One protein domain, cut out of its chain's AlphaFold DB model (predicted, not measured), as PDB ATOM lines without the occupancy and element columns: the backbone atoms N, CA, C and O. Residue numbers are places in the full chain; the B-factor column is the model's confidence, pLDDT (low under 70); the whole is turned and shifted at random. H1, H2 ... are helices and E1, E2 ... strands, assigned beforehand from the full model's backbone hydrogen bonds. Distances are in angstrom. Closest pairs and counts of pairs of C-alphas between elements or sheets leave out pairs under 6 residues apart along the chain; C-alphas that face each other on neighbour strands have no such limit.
ATOM      1  N   TYR A 116     -11.389 -29.142 -41.639       90.56
ATOM      2  CA  TYR A 116     -11.057 -28.709 -40.286       90.56
ATOM      3  C   TYR A 116     -10.619 -29.887 -39.417       90.56
ATOM      4  O   TYR A 116     -11.202 -30.967 -39.448       90.56
ATOM      5  N   GLU A 117      -9.635 -29.639 -38.562       89.06
ATOM      6  CA  GLU A 117      -9.168 -30.598 -37.561       89.06
ATOM      7  C   GLU A 117     -10.147 -30.689 -36.389       89.06
ATOM      8  O   GLU A 117     -10.444 -31.774 -35.889       89.06
ATOM      9  N   LEU A 118     -10.682 -29.546 -35.944       87.44
ATOM     10  CA  LEU A 118     -11.698 -29.495 -34.896       87.44
ATOM     11  C   LEU A 118     -12.774 -28.468 -35.237       87.44
ATOM     12  O   LEU A 118     -12.533 -27.458 -35.894       87.44
ATOM     13  N   ALA A 119     -13.963 -28.728 -34.703       90.62
ATOM     14  CA  ALA A 119     -15.092 -27.812 -34.740       90.62
ATOM     15  C   ALA A 119     -15.831 -27.856 -33.396       90.62
ATOM     16  O   ALA A 119     -15.953 -28.936 -32.797       90.62
ATOM     17  N   SER A 120     -16.325 -26.722 -32.905       89.25
ATOM     18  CA  SER A 120     -17.056 -26.640 -31.636       89.25
ATOM     19  C   SER A 120     -18.460 -27.250 -31.738       89.25
ATOM     20  O   SER A 120     -18.807 -27.956 -32.685       89.25
ATOM     21  N   ARG A 121     -19.310 -27.030 -30.736       85.19
ATOM     22  CA  ARG A 121     -20.758 -27.177 -30.940       85.19
ATOM     23  C   ARG A 121     -21.283 -25.948 -31.675       85.19
ATOM     24  O   ARG A 121     -20.651 -24.894 -31.605       85.19
ATOM     25  N   TYR A 122     -22.418 -26.118 -32.336       86.44
ATOM     26  CA  TYR A 122     -23.177 -25.019 -32.910       86.44
ATOM     27  C   TYR A 122     -23.857 -24.214 -31.802       86.44
ATOM     28  O   TYR A 122     -24.422 -24.803 -30.876       86.44
ATOM     29  N   ARG A 123     -23.784 -22.883 -31.869       84.12
ATOM     30  CA  ARG A 123     -24.493 -21.969 -30.966       84.12
ATOM     31  C   ARG A 123     -24.692 -20.623 -31.663       84.12
ATOM     32  O   ARG A 123     -23.794 -20.139 -32.339       84.12
ATOM     33  N   ASP A 124     -25.875 -20.032 -31.499       83.69
ATOM     34  CA  ASP A 124     -26.226 -18.707 -32.034       83.69
ATOM     35  C   ASP A 124     -26.016 -18.536 -33.553       83.69
ATOM     36  O   ASP A 124     -25.760 -17.424 -34.008       83.69
ATOM     37  N   GLY A 125     -26.135 -19.619 -34.330       88.62
ATOM     38  CA  GLY A 125     -25.908 -19.617 -35.784       88.62
ATOM     39  C   GLY A 125     -24.451 -19.826 -36.208       88.62
ATOM     40  O   GLY A 125     -24.154 -19.781 -37.395       88.62
ATOM     41  N   TYR A 126     -23.542 -20.095 -35.264       90.69
ATOM     42  CA  TYR A 126     -22.114 -20.197 -35.548       90.69
ATOM     43  C   TYR A 126     -21.446 -21.413 -34.904       90.69
ATOM     44  O   TYR A 126     -21.925 -21.990 -33.921       90.69
ATOM     45  N   ALA A 127     -20.274 -21.766 -35.429       91.06
ATOM     46  CA  ALA A 127     -19.340 -22.678 -34.783       91.06
ATOM     47  C   ALA A 127     -17.893 -22.222 -34.977       91.06
ATOM     48  O   ALA A 127     -17.511 -21.760 -36.051       91.06
ATOM     49  N   TYR A 128     -17.072 -22.414 -33.945       88.56
ATOM     50  CA  TYR A 128     -15.627 -22.290 -34.063       88.56
ATOM     51  C   TYR A 128     -15.063 -23.485 -34.817       88.56
ATOM     52  O   TYR A 128     -15.465 -24.624 -34.571       88.56
ATOM     53  N   VAL A 129     -14.083 -23.229 -35.672       90.00
ATOM     54  CA  VAL A 129     -13.339 -24.240 -36.422       90.00
ATOM     55  C   VAL A 129     -11.844 -23.972 -36.335       90.00
ATOM     56  O   VAL A 129     -11.420 -22.840 -36.124       90.00
ATOM     57  N   THR A 130     -11.026 -25.007 -36.485       86.06
ATOM     58  CA  THR A 130      -9.567 -24.879 -36.574       86.06
ATOM     59  C   THR A 130      -9.017 -25.861 -37.593       86.06
ATOM     60  O   THR A 130      -9.524 -26.975 -37.729       86.06
ATOM     61  N   LYS A 131      -7.971 -25.442 -38.309       86.00
ATOM     62  CA  LYS A 131      -7.200 -26.290 -39.230       86.00
ATOM     63  C   LYS A 131      -5.920 -26.827 -38.584       86.00
ATOM     64  O   LYS A 131      -5.163 -27.533 -39.238       86.00
ATOM     65  N   THR A 132      -5.665 -26.502 -37.314       77.62
ATOM     66  CA  THR A 132      -4.452 -26.922 -36.609       77.62
ATOM     67  C   THR A 132      -4.756 -28.049 -35.617       77.62
ATOM     68  O   THR A 132      -5.673 -27.959 -34.798       77.62
ATOM     69  N   ARG A 133      -3.949 -29.114 -35.658       71.12
ATOM     70  CA  ARG A 133      -4.085 -30.306 -34.811       71.12
ATOM     71  C   ARG A 133      -3.257 -30.200 -33.527       71.12
ATOM     72  O   ARG A 133      -2.096 -29.813 -33.567       71.12
ATOM     73  N   TRP A 134      -3.825 -30.600 -32.388       62.50
ATOM     74  CA  TRP A 134      -3.094 -30.699 -31.114       62.50
ATOM     75  C   TRP A 134      -2.040 -31.831 -31.127       62.50
ATOM     76  O   TRP A 134      -2.325 -32.891 -31.691       62.50
ATOM     77  N   PRO A 135      -0.879 -31.679 -30.448       61.22
ATOM     78  CA  PRO A 135      -0.447 -30.528 -29.651       61.22
ATOM     79  C   PRO A 135       0.271 -29.454 -30.477       61.22
ATOM     80  O   PRO A 135       1.269 -29.729 -31.138       61.22
ATOM     81  N   VAL A 136      -0.197 -28.205 -30.387       58.88
ATOM     82  CA  VAL A 136       0.441 -27.069 -31.067       58.88
ATOM     83  C   VAL A 136       1.244 -26.275 -30.049       58.88
ATOM     84  O   VAL A 136       0.679 -25.744 -29.097       58.88
ATOM     85  N   LYS A 137       2.563 -26.189 -30.246       56.00
ATOM     86  CA  LYS A 137       3.443 -25.403 -29.374       56.00
ATOM     87  C   LYS A 137       3.437 -23.897 -29.678       56.00
ATOM     88  O   LYS A 137       3.866 -23.165 -28.800       56.00
ATOM     89  N   VAL A 138       2.951 -23.420 -30.841       54.31
ATOM     90  CA  VAL A 138       2.978 -21.967 -31.149       54.31
ATOM     91  C   VAL A 138       1.917 -21.378 -32.108       54.31
ATOM     92  O   VAL A 138       1.598 -20.212 -31.928       54.31
ATOM     93  N   ASP A 139       1.260 -22.107 -33.022       55.91
ATOM     94  CA  ASP A 139       0.394 -21.472 -34.050       55.91
ATOM     95  C   ASP A 139      -1.030 -22.050 -34.149       55.91
ATOM     96  O   ASP A 139      -1.374 -22.825 -35.046       55.91
ATOM     97  N   TYR A 140      -1.889 -21.690 -33.191       63.19
ATOM     98  CA  TYR A 140      -3.297 -22.097 -33.200       63.19
ATOM     99  C   TYR A 140      -4.110 -21.209 -34.150       63.19
ATOM    100  O   TYR A 140      -4.457 -20.083 -33.799       63.19
ATOM    101  N   THR A 141      -4.436 -21.716 -35.343       72.62
ATOM    102  CA  THR A 141      -5.359 -21.029 -36.258       72.62
ATOM    103  C   THR A 141      -6.786 -21.408 -35.912       72.62
ATOM    104  O   THR A 141      -7.097 -22.581 -35.720       72.62
ATOM    105  N   TRP A 142      -7.677 -20.436 -35.830       79.19
ATOM    106  CA  TRP A 142      -9.098 -20.683 -35.628       79.19
ATOM    107  C   TRP A 142      -9.909 -19.720 -36.490       79.19
ATOM    108  O   TRP A 142      -9.404 -18.683 -36.927       79.19
ATOM    109  N   GLY A 143     -11.148 -20.101 -36.755       87.75
ATOM    110  CA  GLY A 143     -12.119 -19.358 -37.539       87.75
ATOM    111  C   GLY A 143     -13.531 -19.612 -37.024       87.75
ATOM    112  O   GLY A 143     -13.734 -20.370 -36.072       87.75
ATOM    113  N   ILE A 144     -14.505 -18.968 -37.653       89.44
ATOM    114  CA  ILE A 144     -15.928 -19.089 -37.344       89.44
ATOM    115  C   ILE A 144     -16.654 -19.398 -38.646       89.44
ATOM    116  O   ILE A 144     -16.463 -18.683 -39.630       89.44
ATOM    117  N   ILE A 145     -17.491 -20.434 -38.635       93.06
ATOM    118  CA  ILE A 145     -18.410 -20.742 -39.733       93.06
ATOM    119  C   ILE A 145     -19.856 -20.389 -39.377       93.06
ATOM    120  O   ILE A 145     -20.241 -20.531 -38.215       93.06
ATOM    121  N   ASP A 146     -20.631 -19.948 -40.370       92.56
ATOM    122  CA  ASP A 146     -22.087 -19.721 -40.294       92.56
ATOM    123  C   ASP A 146     -22.900 -20.998 -40.567       92.56
ATOM    124  O   ASP A 146     -22.326 -22.045 -40.906       92.56
ATOM    125  N   GLU A 147     -24.239 -20.936 -40.449       89.25
ATOM    126  CA  GLU A 147     -25.136 -22.094 -40.627       89.25
ATOM    127  C   GLU A 147     -25.139 -22.694 -42.036       89.25
ATOM    128  O   GLU A 147     -25.816 -23.696 -42.280       89.25
ATOM    129  N   ASN A 148     -24.420 -22.085 -42.979       91.06
ATOM    130  CA  ASN A 148     -24.187 -22.577 -44.330       91.06
ATOM    131  C   ASN A 148     -22.808 -23.230 -44.485       91.06
ATOM    132  O   ASN A 148     -22.551 -23.850 -45.512       91.06
ATOM    133  N   GLY A 149     -21.962 -23.157 -43.458       91.38
ATOM    134  CA  GLY A 149     -20.589 -23.641 -43.477       91.38
ATOM    135  C   GLY A 149     -19.594 -22.628 -44.042       91.38
ATOM    136  O   GLY A 149     -18.432 -22.983 -44.237       91.38
ATOM    137  N   ASN A 150     -20.015 -21.384 -44.292       93.56
ATOM    138  CA  ASN A 150     -19.137 -20.335 -44.799       93.56
ATOM    139  C   ASN A 150     -18.239 -19.821 -43.675       93.56
ATOM    140  O   ASN A 150     -18.741 -19.460 -42.611       93.56
ATOM    141  N   GLU A 151     -16.930 -19.719 -43.916       91.94
ATOM    142  CA  GLU A 151     -15.999 -19.053 -42.997       91.94
ATOM    143  C   GLU A 151     -16.303 -17.539 -42.944       91.94
ATOM    144  O   GLU A 151     -15.839 -16.770 -43.784       91.94
ATOM    145  N   VAL A 152     -17.076 -17.096 -41.946       91.44
ATOM    146  CA  VAL A 152     -17.319 -15.665 -41.660       91.44
ATOM    147  C   VAL A 152     -16.140 -15.020 -40.933       91.44
ATOM    148  O   VAL A 152     -15.908 -13.818 -41.049       91.44
ATOM    149  N   VAL A 153     -15.351 -15.840 -40.234       86.81
ATOM    150  CA  VAL A 153     -13.999 -15.506 -39.785       86.81
ATOM    151  C   VAL A 153     -13.073 -16.605 -40.305       86.81
ATOM    152  O   VAL A 153     -13.231 -17.758 -39.896       86.81
ATOM    153  N   PRO A 154     -12.128 -16.303 -41.208       85.19
ATOM    154  CA  PRO A 154     -11.280 -17.319 -41.802       85.19
ATOM    155  C   PRO A 154     -10.268 -17.871 -40.800       85.19
ATOM    156  O   PRO A 154      -9.739 -17.134 -39.966       85.19
ATOM    157  N   CYS A 155      -9.929 -19.155 -40.947       79.69
ATOM    158  CA  CYS A 155      -8.869 -19.822 -40.178       79.69
ATOM    159  C   CYS A 155      -7.475 -19.291 -40.564       79.69
ATOM    160  O   CYS A 155      -6.720 -19.967 -41.260       79.69
ATOM    161  N   LYS A 156      -7.149 -18.057 -40.165       69.56
ATOM    162  CA  LYS A 156      -5.890 -17.369 -40.510       69.56
ATOM    163  C   LYS A 156      -5.235 -16.636 -39.334       69.56
ATOM    164  O   LYS A 156      -4.131 -16.127 -39.486       69.56
ATOM    165  N   VAL A 157      -5.900 -16.541 -38.180       58.22
ATOM    166  CA  VAL A 157      -5.483 -15.613 -37.118       58.22
ATOM    167  C   VAL A 157      -4.385 -16.234 -36.247       58.22
ATOM    168  O   VAL A 157      -4.675 -17.044 -35.366       58.22
ATOM    169  N   HIS A 158      -3.133 -15.829 -36.486       52.72
ATOM    170  CA  HIS A 158      -2.040 -15.959 -35.519       52.72
ATOM    171  C   HIS A 158      -2.261 -14.989 -34.342       52.72
ATOM    172  O   HIS A 158      -2.943 -13.972 -34.458       52.72
ATOM    173  N   TRP A 159      -1.737 -15.365 -33.180       44.78
ATOM    174  CA  TRP A 159      -1.882 -14.729 -31.867       44.78
ATOM    175  C   TRP A 159      -1.996 -13.185 -31.858       44.78
ATOM    176  O   TRP A 159      -1.012 -12.471 -31.998       44.78
ATOM    177  N   GLY A 160      -3.205 -12.682 -31.576       47.78
ATOM    178  CA  GLY A 160      -3.466 -11.262 -31.268       47.78
ATOM    179  C   GLY A 160      -4.845 -10.975 -30.652       47.78
ATOM    180  O   GLY A 160      -5.037  -9.971 -29.976       47.78
ATOM    181  N   PHE A 161      -5.805 -11.894 -30.816       50.75
ATOM    182  CA  PHE A 161      -7.203 -11.699 -30.410       50.75
ATOM    183  C   PHE A 161      -7.666 -12.583 -29.223       50.75
ATOM    184  O   PHE A 161      -8.782 -12.421 -28.739       50.75
ATOM    185  N   SER A 162      -6.837 -13.506 -28.710       46.91
ATOM    186  CA  SER A 162      -7.287 -14.601 -27.821       46.91
ATOM    187  C   SER A 162      -7.649 -14.218 -26.376       46.91
ATOM    188  O   SER A 162      -8.250 -15.028 -25.677       46.91
ATOM    189  N   ARG A 163      -7.328 -13.006 -25.900       42.59
ATOM    190  CA  ARG A 163      -7.516 -12.632 -24.481       42.59
ATOM    191  C   ARG A 163      -8.899 -12.073 -24.108       42.59
ATOM    192  O   ARG A 163      -9.094 -11.743 -22.945       42.59
ATOM    193  N   SER A 164      -9.856 -11.966 -25.038       45.50
ATOM    194  CA  SER A 164     -11.182 -11.370 -24.742       45.50
ATOM    195  C   SER A 164     -12.394 -12.078 -25.365       45.50
ATOM    196  O   SER A 164     -13.486 -11.500 -25.438       45.50
ATOM    197  N   TYR A 165     -12.222 -13.319 -25.831       52.12
ATOM    198  CA  TYR A 165     -13.324 -14.114 -26.371       52.12
ATOM    199  C   TYR A 165     -14.204 -14.640 -25.239       52.12
ATOM    200  O   TYR A 165     -13.931 -15.672 -24.635       52.12
ATOM    201  N   ASN A 166     -15.293 -13.923 -24.965       53.62
ATOM    202  CA  ASN A 166     -16.265 -14.252 -23.920       53.62
ATOM    203  C   ASN A 166     -17.262 -15.351 -24.354       53.62
ATOM    204  O   ASN A 166     -18.360 -15.426 -23.810       53.62
ATOM    205  N   ASN A 167     -16.914 -16.189 -25.343       58.69
ATOM    206  CA  ASN A 167     -17.833 -17.126 -26.005       58.69
ATOM    207  C   ASN A 167     -19.086 -16.447 -26.614       58.69
ATOM    208  O   ASN A 167     -20.161 -17.050 -26.609       58.69
ATOM    209  N   ASN A 168     -18.961 -15.218 -27.144       74.56
ATOM    210  CA  ASN A 168     -20.054 -14.501 -27.817       74.56
ATOM    211  C   ASN A 168     -19.776 -14.336 -29.321       74.56
ATOM    212  O   ASN A 168     -19.294 -13.296 -29.771       74.56
ATOM    213  N   PHE A 169     -20.170 -15.345 -30.102       76.62
ATOM    214  CA  PHE A 169     -19.932 -15.429 -31.547       76.62
ATOM    215  C   PHE A 169     -20.289 -14.155 -32.324       76.62
ATOM    216  O   PHE A 169     -19.554 -13.752 -33.223       76.62
ATOM    217  N   LYS A 170     -21.399 -13.490 -31.980       75.38
ATOM    218  CA  LYS A 170     -21.848 -12.283 -32.689       75.38
ATOM    219  C   LYS A 170     -20.895 -11.110 -32.485       75.38
ATOM    220  O   LYS A 170     -20.631 -10.368 -33.430       75.38
ATOM    221  N   ASP A 171     -20.384 -10.937 -31.271       78.38
ATOM    222  CA  ASP A 171     -19.407  -9.887 -30.978       78.38
ATOM    223  C   ASP A 171     -18.071 -10.196 -31.643       78.38
ATOM    224  O   ASP A 171     -17.409  -9.299 -32.157       78.38
ATOM    225  N   ASP A 172     -17.713 -11.471 -31.697       76.06
ATOM    226  CA  ASP A 172     -16.461 -11.961 -32.259       76.06
ATOM    227  C   ASP A 172     -16.405 -11.741 -33.776       76.06
ATOM    228  O   ASP A 172     -15.440 -11.174 -34.298       76.06
ATOM    229  N   VAL A 173     -17.500 -12.060 -34.471       77.44
ATOM    230  CA  VAL A 173     -17.697 -11.744 -35.893       77.44
ATOM    231  C   VAL A 173     -17.669 -10.227 -36.129       77.44
ATOM    232  O   VAL A 173     -16.951  -9.749 -37.010       77.44
ATOM    233  N   LYS A 174     -18.384  -9.428 -35.320       82.12
ATOM    234  CA  LYS A 174     -18.372  -7.954 -35.437       82.12
ATOM    235  C   LYS A 174     -16.974  -7.364 -35.249       82.12
ATOM    236  O   LYS A 174     -16.564  -6.510 -36.034       82.12
ATOM    237  N   ARG A 175     -16.237  -7.818 -34.230       76.50
ATOM    238  CA  ARG A 175     -14.859  -7.388 -33.942       76.50
ATOM    239  C   ARG A 175     -13.933  -7.691 -35.116       76.50
ATOM    240  O   ARG A 175     -13.143  -6.828 -35.492       76.50
ATOM    241  N   TYR A 176     -14.070  -8.867 -35.728       77.44
ATOM    242  CA  TYR A 176     -13.305  -9.225 -36.919       77.44
ATOM    243  C   TYR A 176     -13.612  -8.305 -38.112       77.44
ATOM    244  O   TYR A 176     -12.697  -7.780 -38.746       77.44
ATOM    245  N   HIS A 177     -14.886  -8.031 -38.401       79.94
ATOM    246  CA  HIS A 177     -15.237  -7.120 -39.494       79.94
ATOM    247  C   HIS A 177     -14.769  -5.679 -39.245       79.94
ATOM    248  O   HIS A 177     -14.270  -5.035 -40.170       79.94
ATOM    249  N   ALA A 178     -14.849  -5.189 -38.005       79.44
ATOM    250  CA  ALA A 178     -14.301  -3.885 -37.629       79.44
ATOM    251  C   ALA A 178     -12.767  -3.838 -37.783       79.44
ATOM    252  O   ALA A 178     -12.223  -2.843 -38.262       79.44
ATOM    253  N   TYR A 179     -12.060  -4.922 -37.437       74.81
ATOM    254  CA  TYR A 179     -10.621  -5.057 -37.691       74.81
ATOM    255  C   TYR A 179     -10.298  -4.929 -39.180       74.81
ATOM    256  O   TYR A 179      -9.458  -4.114 -39.551       74.81
ATOM    257  N   LEU A 180     -11.001  -5.666 -40.045       74.88
ATOM    258  CA  LEU A 180     -10.783  -5.592 -41.491       74.88
ATOM    259  C   LEU A 180     -11.026  -4.186 -42.050       74.88
ATOM    260  O   LEU A 180     -10.281  -3.743 -42.923       74.88
ATOM    261  N   GLN A 181     -12.046  -3.476 -41.560       74.19
ATOM    262  CA  GLN A 181     -12.279  -2.079 -41.933       74.19
ATOM    263  C   GLN A 181     -11.099  -1.191 -41.512       74.19
ATOM    264  O   GLN A 181     -10.599  -0.418 -42.325       74.19
ATOM    265  N   ASN A 182     -10.591  -1.354 -40.291       70.44
ATOM    266  CA  ASN A 182      -9.445  -0.594 -39.794       70.44
ATOM    267  C   ASN A 182      -8.135  -0.904 -40.530       70.44
ATOM    268  O   ASN A 182      -7.383   0.021 -40.823       70.44
ATOM    269  N   VAL A 183      -7.859  -2.169 -40.868       68.56
ATOM    270  CA  VAL A 183      -6.678  -2.549 -41.667       68.56
ATOM    271  C   VAL A 183      -6.769  -1.977 -43.076       68.56
ATOM    272  O   VAL A 183      -5.791  -1.423 -43.572       68.56
ATOM    273  N   LYS A 184      -7.950  -2.031 -43.706       66.62
ATOM    274  CA  LYS A 184      -8.183  -1.388 -45.009       66.62
ATOM    275  C   LYS A 184      -7.936   0.122 -44.958       66.62
ATOM    276  O   LYS A 184      -7.385   0.670 -45.905       66.62
ATOM    277  N   LEU A 185      -8.323   0.781 -43.864       56.97
ATOM    278  CA  LEU A 185      -8.106   2.216 -43.655       56.97
ATOM    279  C   LEU A 185      -6.665   2.562 -43.240       56.97
ATOM    280  O   LEU A 185      -6.242   3.702 -43.416       56.97
ATOM    281  N   ASN A 186      -5.902   1.617 -42.679       54.22
ATOM    282  CA  ASN A 186      -4.537   1.849 -42.209       54.22
ATOM    283  C   ASN A 186      -3.636   0.603 -42.388       54.22
ATOM    284  O   ASN A 186      -3.333  -0.099 -41.414       54.22
ATOM    285  N   PRO A 187      -3.169   0.331 -43.621       58.25
ATOM    286  CA  PRO A 187      -2.462  -0.907 -43.966       58.25
ATOM    287  C   PRO A 187      -1.070  -1.049 -43.323       58.25
ATOM    288  O   PRO A 187      -0.510  -2.141 -43.297       58.25
ATOM    289  N   ALA A 188      -0.502   0.022 -42.754       57.16
ATOM    290  CA  ALA A 188       0.790  -0.023 -42.060       57.16
ATOM    291  C   ALA A 188       0.736  -0.730 -40.687       57.16
ATOM    292  O   ALA A 188       1.785  -1.028 -40.116       57.16
ATOM    293  N   LYS A 189      -0.463  -0.997 -40.145       53.19
ATOM    294  CA  LYS A 189      -0.653  -1.625 -38.823       53.19
ATOM    295  C   LYS A 189      -0.684  -3.158 -38.834       53.19
ATOM    296  O   LYS A 189      -0.595  -3.744 -37.766       53.19
ATOM    297  N   ASP A 190      -0.757  -3.790 -40.004       47.53
ATOM    298  CA  ASP A 190      -0.854  -5.257 -40.165       47.53
ATOM    299  C   ASP A 190       0.520  -5.969 -40.086       47.53
ATOM    300  O   ASP A 190       0.618  -7.178 -40.256       47.53
ATOM    301  N   LYS A 191       1.612  -5.216 -39.863       41.88
ATOM    302  CA  LYS A 191       3.007  -5.704 -39.893       41.88
ATOM    303  C   LYS A 191       3.694  -5.811 -38.517       41.88
ATOM    304  O   LYS A 191       4.925  -5.781 -38.472       41.88
ATOM    305  N   LYS A 192       2.961  -5.890 -37.403       34.62
ATOM    306  CA  LYS A 192       3.553  -6.057 -36.060       34.62
ATOM    307  C   LYS A 192       2.957  -7.223 -35.299       34.62
ATOM    308  O   LYS A 192       1.714  -7.322 -35.293       34.62
TER     309      LYS A 192
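Overview. This is residues 116 to 192 of the 192 residues of an uncharacterized protein of Bacteroidales bacterium (UniProt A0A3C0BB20). With little regular structure, a small sheet of three short strands has helix H1 slantwise over one face; residues 183 to 189, of which 183 to 185 belong to H1, stick out. The printed part has 77 residues, 29 in named elements, mixed class: E1, E2, E3, H1 along the chain. The antiparallel sheet E1 - E2 - E3 is a meander, each strand neighbouring the one before. It is compact, radius of gyration of the C-alphas 13.0 A, spanning 35 by 30 by 22 A.

Along the chain. E1 is residues 126 to 130, from C-alpha 126 at (-22.114, -20.197, -35.548); E2 is 143 to 146; E3 is 151 to 153. H1, residues 169 to 185, is 24.5 A long, ending at (-8.106, 2.216, -43.655).

Arrangement. In hairpin E1 and E2, N 129 and O 143 are 2.9 A apart; in hairpin E2 and E3, N 144 and O 153, 2.8 A. H1 makes two layers with the sheet, height 9.2 A, over E3 and only just E2, with 3 C-alphas; the closest C-alphas of E3 and H1, Val 153 and Val 173, are 6.6 A apart. Every O i to N i+4 pair in H1 is within hydrogen-bond range.

Size, cuts and confidence. The printed part has no cut. Links E1 to E2 and E3 to H1 are long. pLDDT is under 70 at residues 134 to 140, 156 to 167 and 183 to 192.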